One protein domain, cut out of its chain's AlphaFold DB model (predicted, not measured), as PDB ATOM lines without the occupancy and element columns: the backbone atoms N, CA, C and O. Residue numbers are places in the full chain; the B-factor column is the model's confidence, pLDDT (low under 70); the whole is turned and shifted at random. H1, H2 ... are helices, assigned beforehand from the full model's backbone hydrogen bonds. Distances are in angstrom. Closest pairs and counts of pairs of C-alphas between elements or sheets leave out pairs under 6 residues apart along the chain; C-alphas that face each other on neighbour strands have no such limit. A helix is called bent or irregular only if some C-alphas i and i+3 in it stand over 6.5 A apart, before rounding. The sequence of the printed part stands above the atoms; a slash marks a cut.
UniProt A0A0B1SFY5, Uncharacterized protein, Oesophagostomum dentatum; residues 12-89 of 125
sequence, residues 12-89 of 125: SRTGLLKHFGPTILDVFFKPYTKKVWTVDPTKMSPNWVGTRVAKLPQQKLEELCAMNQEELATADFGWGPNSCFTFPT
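This is residues 12 to 89 of the 125 residues of an uncharacterized protein of Oesophagostomum dentatum (UniProt A0A0B1SFY5). A long, kinked helix, H1, and the shorter H2 near it make one end of a loose, flat model, the small helices H3 and H4 make the other end, and residues 53 to 57 join the two. Contacts between the helices are few, and the last residues, 82 to 89, stick out as a free tail. The printed part has 78 residues with four named helices, H1, H2, H3 and H4 in that order along the chain, and no named strand; its class is all helix. It is loose, with a radius of gyration of the C-alphas of 14.9 A, and spans 40 by 38 by 18 A.

H1, residues 15 to 37, begins at C-alpha 15 at (240.923, 144.991, 204.253) and measures 19.6 A from first to last C-alpha. It has a kink of 123 degrees near residue 22 and is irregular: C-alphas 19 and 22 are 9.4 A apart. H2, residues 46 to 52, measures 10.7 A; it is neither bent nor irregular, but only just, with C-alphas 47 and 50 6.1 A apart. H3, residues 58 to 66, measures 12.6 A and begins at C-alpha 58 at (241.736, 152.587, 214.821). H4, residues 69 to 72, measures 5.1 A and ends at C-alpha 72 at (251.756, 148.897, 227.489).

H1 and H2 are near each other, with 6 pairs of C-alphas within 10 A, the closest at 8.4 A. H1 and H3 are close but not clearly touching: the closest C-alphas, those of His 19 and Gln 58, are 7.6 A apart. The lines of H1 and H3 are about perpendicular, at 78 degrees, the line of H1 being a rough one. H3 and H4 are also close but not clearly touching, with the C-alphas of Leu 64 and Leu 72 closest at 7.0 A. H2 and H3 are apart, and H4 is apart from H1 and from H2. Every O i to N i+4 pair is within hydrogen-bond range in H3, against 14 of 19 in H1 and 0 of 3 in H2, where 3 of 4 O i to N i+3 pairs are within range; H4 is too short for an O i to N i+4 pair.

The two C-alphas farthest apart, those of Arg 13 and Thr 89, are 41.9 A apart. Residues 73 to 89 hold no named element, and of these residues 82 to 89 stand free; without them the body spans 40 by 22 by 19 A. The printed part has no cut. The links from H2 to H3 and from H3 to H4 are tight, and the link from H1 to H2, 8 residues, is short. Mean pLDDT of the printed part is 84.1, with residues 12 to 15 and residue 51 under 70.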
ATOM      1  N   SER A  12     246.481 141.902 198.360       56.75
ATOM      2  CA  SER A  12     246.491 143.361 198.177       56.75
ATOM      3  C   SER A  12     245.095 143.993 198.123       56.75
ATOM      4  O   SER A  12     244.968 145.198 198.299       56.75
ATOM      5  N   ARG A  13     244.047 143.190 197.902       60.31
ATOM      6  CA  ARG A  13     242.632 143.588 197.953       60.31
ATOM      7  C   ARG A  13     241.961 143.223 199.283       60.31
ATOM      8  O   ARG A  13     240.747 143.346 199.411       60.31
ATOM      9  N   THR A  14     242.722 142.749 200.272       64.56
ATOM     10  CA  THR A  14     242.201 142.557 201.634       64.56
ATOM     11  C   THR A  14     241.884 143.901 202.285       64.56
ATOM     12  O   THR A  14     242.477 144.928 201.963       64.56
ATOM     13  N   GLY A  15     241.038 143.872 203.317       69.06
ATOM     14  CA  GLY A  15     240.923 144.991 204.253       69.06
ATOM     15  C   GLY A  15     242.200 145.273 205.061       69.06
ATOM     16  O   GLY A  15     242.177 146.205 205.852       69.06
ATOM     17  N   LEU A  16     243.298 144.513 204.898       78.69
ATOM     18  CA  LEU A  16     244.543 144.740 205.644       78.69
ATOM     19  C   LEU A  16     245.216 146.041 205.232       78.69
ATOM     20  O   LEU A  16     245.625 146.789 206.104       78.69
ATOM     21  N   LEU A  17     245.274 146.346 203.931       81.06
ATOM     22  CA  LEU A  17     245.826 147.626 203.478       81.06
ATOM     23  C   LEU A  17     245.020 148.802 204.048       81.06
ATOM     24  O   LEU A  17     245.595 149.799 204.460       81.06
ATOM     25  N   LYS A  18     243.690 148.659 204.116       79.12
ATOM     26  CA  LYS A  18     242.795 149.675 204.681       79.12
ATOM     27  C   LYS A  18     242.939 149.817 206.202       79.12
ATOM     28  O   LYS A  18     242.796 150.921 206.703       79.12
ATOM     29  N   HIS A  19     243.175 148.722 206.925       77.81
ATOM     30  CA  HIS A  19     243.241 148.729 208.392       77.81
ATOM     31  C   HIS A  19     244.641 148.986 208.957       77.81
ATOM     32  O   HIS A  19     244.746 149.550 210.033       77.81
ATOM     33  N   PHE A  20     245.697 148.564 208.265       80.50
ATOM     34  CA  PHE A  20     247.074 148.609 208.771       80.50
ATOM     35  C   PHE A  20     248.010 149.459 207.902       80.50
ATOM     36  O   PHE A  20     249.173 149.659 208.250       80.50
ATOM     37  N   GLY A  21     247.527 149.951 206.759       85.75
ATOM     38  CA  GLY A  21     248.328 150.739 205.833       85.75
ATOM     39  C   GLY A  21     249.393 149.925 205.082       85.75
ATOM     40  O   GLY A  21     249.557 148.718 205.292       85.75
ATOM     41  N   PRO A  22     250.113 150.575 204.153       88.00
ATOM     42  CA  PRO A  22     251.120 149.919 203.320       88.00
ATOM     43  C   PRO A  22     252.356 149.483 204.118       88.00
ATOM     44  O   PRO A  22     252.891 148.408 203.868       88.00
ATOM     45  N   THR A  23     252.771 150.259 205.122       90.62
ATOM     46  CA  THR A  23     254.000 149.999 205.884       90.62
ATOM     47  C   THR A  23     253.941 148.681 206.656       90.62
ATOM     48  O   THR A  23     254.805 147.826 206.477       90.62
ATOM     49  N   ILE A  24     252.902 148.458 207.469       87.81
ATOM     50  CA  ILE A  24     252.746 147.202 208.228       87.81
ATOM     51  C   ILE A  24     252.499 146.024 207.275       87.81
ATOM     52  O   ILE A  24     252.959 144.903 207.519       87.81
ATOM     53  N   LEU A  25     251.801 146.268 206.159       87.44
ATOM     54  CA  LEU A  25     251.596 145.253 205.132       87.44
ATOM     55  C   LEU A  25     252.933 144.756 204.561       87.44
ATOM     56  O   LEU A  25     253.116 143.547 204.408       87.44
ATOM     57  N   ASP A  26     253.855 145.670 204.274       90.19
ATOM     58  CA  ASP A  26     255.138 145.371 203.642       90.19
ATOM     59  C   ASP A  26     256.177 144.832 204.625       90.19
ATOM     60  O   ASP A  26     256.889 143.883 204.294       90.19
ATOM     61  N   VAL A  27     256.222 145.376 205.842       93.50
ATOM     62  CA  VAL A  27     257.207 144.995 206.866       93.50
ATOM     63  C   VAL A  27     256.836 143.690 207.569       93.50
ATOM     64  O   VAL A  27     257.718 142.890 207.872       93.50
ATOM     65  N   PHE A  28     255.546 143.438 207.814       90.25
ATOM     66  CA  PHE A  28     255.102 142.278 208.592       90.25
ATOM     67  C   PHE A  28     254.284 141.292 207.761       90.25
ATOM     68  O   PHE A  28     254.713 140.158 207.551       90.25
ATOM     69  N   PHE A  29     253.113 141.694 207.258       87.56
ATOM     70  CA  PHE A  29     252.154 140.730 206.706       87.56
ATOM     71  C   PHE A  29     252.682 139.987 205.476       87.56
ATOM     72  O   PHE A  29     252.543 138.764 205.415       87.56
ATOM     73  N   LYS A  30     253.284 140.680 204.502       87.31
ATOM     74  CA  LYS A  30     253.853 140.047 203.300       87.31
ATOM     75  C   LYS A  30     254.974 139.052 203.642       87.31
ATOM     76  O   LYS A  30     254.830 137.884 203.263       87.31
ATOM     77  N   PRO A  31     256.056 139.437 204.349       92.81
ATOM     78  CA  PRO A  31     257.143 138.510 204.658       92.81
ATOM     79  C   PRO A  31     256.707 137.390 205.608       92.81
ATOM     80  O   PRO A  31     257.038 136.232 205.355       92.81
ATOM     81  N   TYR A  32     255.906 137.688 206.637       91.56
ATOM     82  CA  TYR A  32     255.397 136.680 207.571       91.56
ATOM     83  C   TYR A  32     254.527 135.638 206.865       91.56
ATOM     84  O   TYR A  32     254.772 134.441 206.985       91.56
ATOM     85  N   THR A  33     253.553 136.082 206.062       89.69
ATOM     86  CA  THR A  33     252.663 135.175 205.318       89.69
ATOM     87  C   THR A  33     253.468 134.311 204.353       89.69
ATOM     88  O   THR A  33     253.277 133.097 204.319       89.69
ATOM     89  N   LYS A  34     254.419 134.900 203.616       92.00
ATOM     90  CA  LYS A  34     255.292 134.136 202.715       92.00
ATOM     91  C   LYS A  34     256.129 133.103 203.471       92.00
ATOM     92  O   LYS A  34     256.296 131.995 202.975       92.00
ATOM     93  N   LYS A  35     256.628 133.441 204.664       94.81
ATOM     94  CA  LYS A  35     257.415 132.531 205.507       94.81
ATOM     95  C   LYS A  35     256.576 131.369 206.044       94.81
ATOM     96  O   LYS A  35     257.016 130.231 205.959       94.81
ATOM     97  N   VAL A  36     255.378 131.644 206.562       92.50
ATOM     98  CA  VAL A  36     254.477 130.620 207.123       92.50
ATOM     99  C   VAL A  36     253.950 129.687 206.039       92.50
ATOM    100  O   VAL A  36     253.909 128.475 206.230       92.50
ATOM    101  N   TRP A  37     253.541 130.247 204.903       90.81
ATOM    102  CA  TRP A  37     252.839 129.492 203.867       90.81
ATOM    103  C   TRP A  37     253.734 129.036 202.725       90.81
ATOM    104  O   TRP A  37     253.274 128.277 201.880       90.81
ATOM    105  N   THR A  38     254.988 129.487 202.666       95.06
ATOM    106  CA  THR A  38     255.957 129.191 201.588       95.06
ATOM    107  C   THR A  38     255.484 129.589 200.180       95.06
ATOM    108  O   THR A  38     256.075 129.208 199.174       95.06
ATOM    109  N   VAL A  39     254.430 130.403 200.092       89.81
ATOM    110  CA  VAL A  39     253.777 130.834 198.852       89.81
ATOM    111  C   VAL A  39     253.753 132.355 198.800       89.81
ATOM    112  O   VAL A  39     253.620 133.027 199.822       89.81
ATOM    113  N   ASP A  40     253.878 132.912 197.594       87.81
ATOM    114  CA  ASP A  40     253.725 134.349 197.391       87.81
ATOM    115  C   ASP A  40     252.312 134.807 197.820       87.81
ATOM    116  O   ASP A  40     251.323 134.317 197.259       87.81
ATOM    117  N   PRO A  41     252.184 135.761 198.763       83.62
ATOM    118  CA  PRO A  41     250.888 136.229 199.252       83.62
ATOM    119  C   PRO A  41     249.952 136.757 198.151       83.62
ATOM    120  O   PRO A  41     248.730 136.697 198.291       83.62
ATOM    121  N   THR A  42     250.485 137.239 197.023       82.94
ATOM    122  CA  THR A  42     249.682 137.692 195.871       82.94
ATOM    123  C   THR A  42     248.932 136.560 195.165       82.94
ATOM    124  O   THR A  42     247.964 136.831 194.450       82.94
ATOM    125  N   LYS A  43     249.337 135.303 195.391       86.19
ATOM    126  CA  LYS A  43     248.699 134.085 194.865       86.19
ATOM    127  C   LYS A  43     247.649 133.499 195.815       86.19
ATOM    128  O   LYS A  43     246.971 132.543 195.451       86.19
ATOM    129  N   MET A  44     247.503 134.052 197.020       83.12
ATOM    130  CA  MET A  44     246.564 133.566 198.030       83.12
ATOM    131  C   MET A  44     245.251 134.355 197.999       83.12
ATOM    132  O   MET A  44     245.242 135.580 197.857       83.12
ATOM    133  N   SER A  45     244.136 133.646 198.189       83.69
ATOM    134  CA  SER A  45     242.830 134.270 198.441       83.69
ATOM    135  C   SER A  45     242.853 135.040 199.771       83.69
ATOM    136  O   SER A  45     243.461 134.556 200.721       83.69
ATOM    137  N   PRO A  46     242.177 136.195 199.903       77.12
ATOM    138  CA  PRO A  46     242.110 136.971 201.137       77.12
ATOM    139  C   PRO A  46     241.192 136.358 202.196       77.12
ATOM    140  O   PRO A  46     241.207 136.809 203.337       77.12
ATOM    141  N   ASN A  47     240.362 135.372 201.844       80.62
ATOM    142  CA  ASN A  47     239.257 134.931 202.701       80.62
ATOM    143  C   ASN A  47     239.716 134.370 204.057       80.62
ATOM    144  O   ASN A  47     238.982 134.472 205.034       80.62
ATOM    145  N   TRP A  48     240.930 133.817 204.143       77.69
ATOM    146  CA  TRP A  48     241.472 133.281 205.398       77.69
ATOM    147  C   TRP A  48     241.843 134.372 206.412       77.69
ATOM    148  O   TRP A  48     241.920 134.097 207.606       77.69
ATOM    149  N   VAL A  49     242.057 135.613 205.960       76.69
ATOM    150  CA  VAL A  49     242.460 136.735 206.820       76.69
ATOM    151  C   VAL A  49     241.370 137.055 207.842       76.69
ATOM    152  O   VAL A  49     241.677 137.320 209.001       76.69
ATOM    153  N   GLY A  50     240.098 136.981 207.436       70.00
ATOM    154  CA  GLY A  50     238.958 137.355 208.279       70.00
ATOM    155  C   GLY A  50     238.786 136.506 209.541       70.00
ATOM    156  O   GLY A  50     238.159 136.968 210.485       70.00
ATOM    157  N   THR A  51     239.353 135.296 209.581       69.31
ATOM    158  CA  THR A  51     239.262 134.384 210.736       69.31
ATOM    159  C   THR A  51     240.566 134.263 211.522       69.31
ATOM    160  O   THR A  51     240.603 133.584 212.546       69.31
ATOM    161  N   ARG A  52     241.655 134.877 211.042       75.38
ATOM    162  CA  ARG A  52     243.009 134.692 211.593       75.38
ATOM    163  C   ARG A  52     243.694 135.985 212.004       75.38
ATOM    164  O   ARG A  52     244.601 135.932 212.826       75.38
ATOM    165  N   VAL A  53     243.294 137.121 211.439       75.56
ATOM    166  CA  VAL A  53     243.874 138.421 211.774       75.56
ATOM    167  C   VAL A  53     242.894 139.166 212.660       75.56
ATOM    168  O   VAL A  53     241.835 139.592 212.201       75.56
ATOM    169  N   ALA A  54     243.258 139.307 213.934       74.12
ATOM    170  CA  ALA A  54     242.550 140.192 214.842       74.12
ATOM    171  C   ALA A  54     242.610 141.617 214.278       74.12
ATOM    172  O   ALA A  54     243.676 142.106 213.896       74.12
ATOM    173  N   LYS A  55     241.450 142.258 214.169       74.38
ATOM    174  CA  LYS A  55     241.354 143.657 213.763       74.38
ATOM    175  C   LYS A  55     241.151 144.483 215.015       74.38
ATOM    176  O   LYS A  55     240.163 144.279 215.714       74.38
ATOM    177  N   LEU A  56     242.061 145.414 215.256       76.38
ATOM    178  CA  LEU A  56     241.906 146.406 216.304       76.38
ATOM    179  C   LEU A  56     241.197 147.644 215.722       76.38
ATOM    180  O   LEU A  56     241.523 148.040 214.598       76.38
ATOM    181  N   PRO A  57     240.223 148.253 216.420       81.50
ATOM    182  CA  PRO A  57     239.689 149.555 216.033       81.50
ATOM    183  C   PRO A  57     240.797 150.616 215.981       81.50
ATOM    184  O   PRO A  57     241.690 150.611 216.825       81.50
ATOM    185  N   GLN A  58     240.715 151.547 215.026       81.50
ATOM    186  CA  GLN A  58     241.736 152.587 214.821       81.50
ATOM    187  C   GLN A  58     241.983 153.423 216.086       81.50
ATOM    188  O   GLN A  58     243.125 153.598 216.486       81.50
ATOM    189  N   GLN A  59     240.911 153.854 216.757       86.75
ATOM    190  CA  GLN A  59     240.998 154.614 218.007       86.75
ATOM    191  C   GLN A  59     241.802 153.866 219.082       86.75
ATOM    192  O   GLN A  59     242.671 154.437 219.727       86.75
ATOM    193  N   LYS A  60     241.563 152.559 219.236       86.50
ATOM    194  CA  LYS A  60     242.278 151.739 220.217       86.50
ATOM    195  C   LYS A  60     243.757 151.586 219.858       86.50
ATOM    196  O   LYS A  60     244.595 151.528 220.750       86.50
ATOM    197  N   LEU A  61     244.087 151.524 218.566       85.31
ATOM    198  CA  LEU A  61     245.479 151.523 218.118       85.31
ATOM    199  C   LEU A  61     246.182 152.835 218.487       85.31
ATOM    200  O   LEU A  61     247.298 152.797 218.989       85.31
ATOM    201  N   GLU A  62     245.525 153.973 218.268       88.12
ATOM    202  CA  GLU A  62     246.060 155.298 218.609       88.12
ATOM    203  C   GLU A  62     246.279 155.454 220.117       88.12
ATOM    204  O   GLU A  62     247.346 155.903 220.529       88.12
ATOM    205  N   GLU A  63     245.325 154.999 220.937       91.38
ATOM    206  CA  GLU A  63     245.467 154.942 222.397       91.38
ATOM    207  C   GLU A  63     246.697 154.126 222.815       91.38
ATOM    208  O   GLU A  63     247.501 154.597 223.613       91.38
ATOM    209  N   LEU A  64     246.884 152.927 222.247       90.69
ATOM    210  CA  LEU A  64     248.048 152.083 222.545       90.69
ATOM    211  C   LEU A  64     249.364 152.726 222.088       90.69
ATOM    212  O   LEU A  64     250.373 152.601 222.771       90.69
ATOM    213  N   CYS A  65     249.379 153.414 220.945       89.50
ATOM    214  CA  CYS A  65     250.577 154.096 220.453       89.50
ATOM    215  C   CYS A  65     250.979 155.310 221.302       89.50
ATOM    216  O   CYS A  65     252.144 155.699 221.266       89.50
ATOM    217  N   ALA A  66     250.037 155.915 222.029       93.94
ATOM    218  CA  ALA A  66     250.302 157.035 222.929       93.94
ATOM    219  C   ALA A  66     250.805 156.594 224.315       93.94
ATOM    220  O   ALA A  66     251.330 157.422 225.057       93.94
ATOM    221  N   MET A  67     250.644 155.314 224.663       95.44
ATOM    222  CA  MET A  67     251.078 154.760 225.944       95.44
ATOM    223  C   MET A  67     252.597 154.612 226.015       95.44
ATOM    224  O   MET A  67     253.276 154.324 225.024       95.44
ATOM    225  N   ASN A  68     253.128 154.752 227.225       95.44
ATOM    226  CA  ASN A  68     254.518 154.427 227.510       95.44
ATOM    227  C   ASN A  68     254.718 152.907 227.717       95.44
ATOM    228  O   ASN A  68     253.776 152.113 227.726       95.44
ATOM    229  N   GLN A  69     255.976 152.490 227.878       93.56
ATOM    230  CA  GLN A  69     256.353 151.078 227.996       93.56
ATOM    231  C   GLN A  69     255.704 150.371 229.204       93.56
ATOM    232  O   GLN A  69     255.353 149.194 229.106       93.56
ATOM    233  N   GLU A  70     255.564 151.066 230.333       94.56
ATOM    234  CA  GLU A  70     255.009 150.511 231.574       94.56
ATOM    235  C   GLU A  70     253.495 150.310 231.444       94.56
ATOM    236  O   GLU A  70     252.969 149.253 231.792       94.56
ATOM    237  N   GLU A  71     252.808 151.286 230.852       93.50
ATOM    238  CA  GLU A  71     251.379 151.215 230.542       93.50
ATOM    239  C   GLU A  71     251.080 150.087 229.543       93.50
ATOM    240  O   GLU A  71     250.173 149.279 229.755       93.50
ATOM    241  N   LEU A  72     251.897 149.957 228.490       92.31
ATOM    242  CA  LEU A  72     251.756 148.897 227.489       92.31
ATOM    243  C   LEU A  72     251.922 147.488 228.065       92.31
ATOM    244  O   LEU A  72     251.284 146.558 227.572       92.31
ATOM    245  N   ALA A  73     252.746 147.309 229.101       89.31
ATOM    246  CA  ALA A  73     252.997 145.994 229.694       89.31
ATOM    247  C   ALA A  73     251.736 145.349 230.296       89.31
ATOM    248  O   ALA A  73     251.684 144.129 230.454       89.31
ATOM    249  N   THR A  74     250.720 146.155 230.612       88.31
ATOM    250  CA  THR A  74     249.459 145.702 231.218       88.31
ATOM    251  C   THR A  74     248.231 146.002 230.355       88.31
ATOM    252  O   THR A  74     247.104 145.719 230.764       88.31
ATOM    253  N   ALA A  75     248.427 146.548 229.152       87.69
ATOM    254  CA  ALA A  75     247.343 146.975 228.283       87.69
ATOM    255  C   ALA A  75     246.560 145.795 227.681       87.69
ATOM    256  O   ALA A  75     247.118 144.767 227.293       87.69
ATOM    257  N   ASP A  76     245.246 145.977 227.522       84.94
ATOM    258  CA  ASP A  76     244.425 145.077 226.716       84.94
ATOM    259  C   ASP A  76     244.580 145.404 225.223       84.94
ATOM    260  O   ASP A  76     244.130 146.446 224.732       84.94
ATOM    261  N   PHE A  77     245.206 144.477 224.500       81.38
ATOM    262  CA  PHE A  77     245.436 144.555 223.059       81.38
ATOM    263  C   PHE A  77     244.230 144.107 222.217       81.38
ATOM    264  O   PHE A  77     244.335 144.058 220.991       81.38
ATOM    265  N   GLY A  78     243.101 143.739 222.835       74.06
ATOM    266  CA  GLY A  78     241.906 143.279 222.121       74.06
ATOM    267  C   GLY A  78     242.151 141.978 221.352       74.06
ATOM    268  O   GLY A  78     241.662 141.801 220.232       74.06
ATOM    269  N   TRP A  79     242.978 141.091 221.916       70.50
ATOM    270  CA  TRP A  79     243.370 139.838 221.272       70.50
ATOM    271  C   TRP A  79     242.145 138.946 221.012       70.50
ATOM    272  O   TRP A  79     241.205 138.903 221.801       70.50
ATOM    273  N   GLY A  80     242.154 138.250 219.869       70.56
ATOM    274  CA  GLY A  80     241.012 137.476 219.370       70.56
ATOM    275  C   GLY A  80     240.622 136.272 220.248       70.56
ATOM    276  O   GLY A  80     241.191 136.068 221.313       70.56
ATOM    277  N   PRO A  81     239.707 135.397 219.789       70.69
ATOM    278  CA  PRO A  81     239.067 134.358 220.616       70.69
ATOM    279  C   PRO A  81     240.019 133.314 221.223       70.69
ATOM    280  O   PRO A  81     239.601 132.514 222.050       70.69
ATOM    281  N   ASN A  82     241.292 133.325 220.821       75.62
ATOM    282  CA  ASN A  82     242.338 132.463 221.357       75.62
ATOM    283  C   ASN A  82     243.250 133.204 222.359       75.62
ATOM    284  O   ASN A  82     244.364 132.746 222.603       75.62
ATOM    285  N   SER A  83     242.820 134.355 222.891       78.31
ATOM    286  CA  SER A  83     243.527 135.107 223.941       78.31
ATOM    287  C   SER A  83     243.716 134.273 225.206       78.31
ATOM    288  O   SER A  83     244.764 134.329 225.837       78.31
ATOM    289  N   CYS A  84     242.726 133.436 225.516       81.50
ATOM    290  CA  CYS A  84     242.802 132.376 226.507       81.50
ATOM    291  C   CYS A  84     242.481 131.045 225.827       81.50
ATOM    292  O   CYS A  84     241.512 130.935 225.077       81.50
ATOM    293  N   PHE A  85     243.277 130.015 226.097       89.06
ATOM    294  CA  PHE A  85     243.011 128.663 225.623       89.06
ATOM    295  C   PHE A  85     243.448 127.645 226.670       89.06
ATOM    296  O   PHE A  85     244.334 127.901 227.484       89.06
ATOM    297  N   THR A  86     242.814 126.476 226.655       92.94
ATOM    298  CA  THR A  86     243.180 125.366 227.532       92.94
ATOM    299  C   THR A  86     244.152 124.437 226.820       92.94
ATOM    300  O   THR A  86     244.018 124.153 225.627       92.94
ATOM    301  N   PHE A  87     245.148 123.952 227.558       95.31
ATOM    302  CA  PHE A  87     246.126 122.995 227.058       95.31
ATOM    303  C   PHE A  87     246.272 121.832 228.049       95.31
ATOM    304  O   PHE A  87     246.297 122.079 229.256       95.31
ATOM    305  N   PRO A  88     246.352 120.568 227.589       96.19
ATOM    306  CA  PRO A  88     246.512 119.432 228.490       96.19
ATOM    307  C   PRO A  88     247.808 119.523 229.299       96.19
ATOM    308  O   PRO A  88     248.885 119.672 228.725       96.19
ATOM    309  N   THR A  89     247.720 119.340 230.618       96.94
ATOM    310  CA  THR A  89     248.888 119.328 231.519       96.94
ATOM    311  C   THR A  89     249.901 118.241 231.149       96.94
ATOM    312  O   THR A  89     251.099 118.420 231.336       96.94
TER     313      THR A  89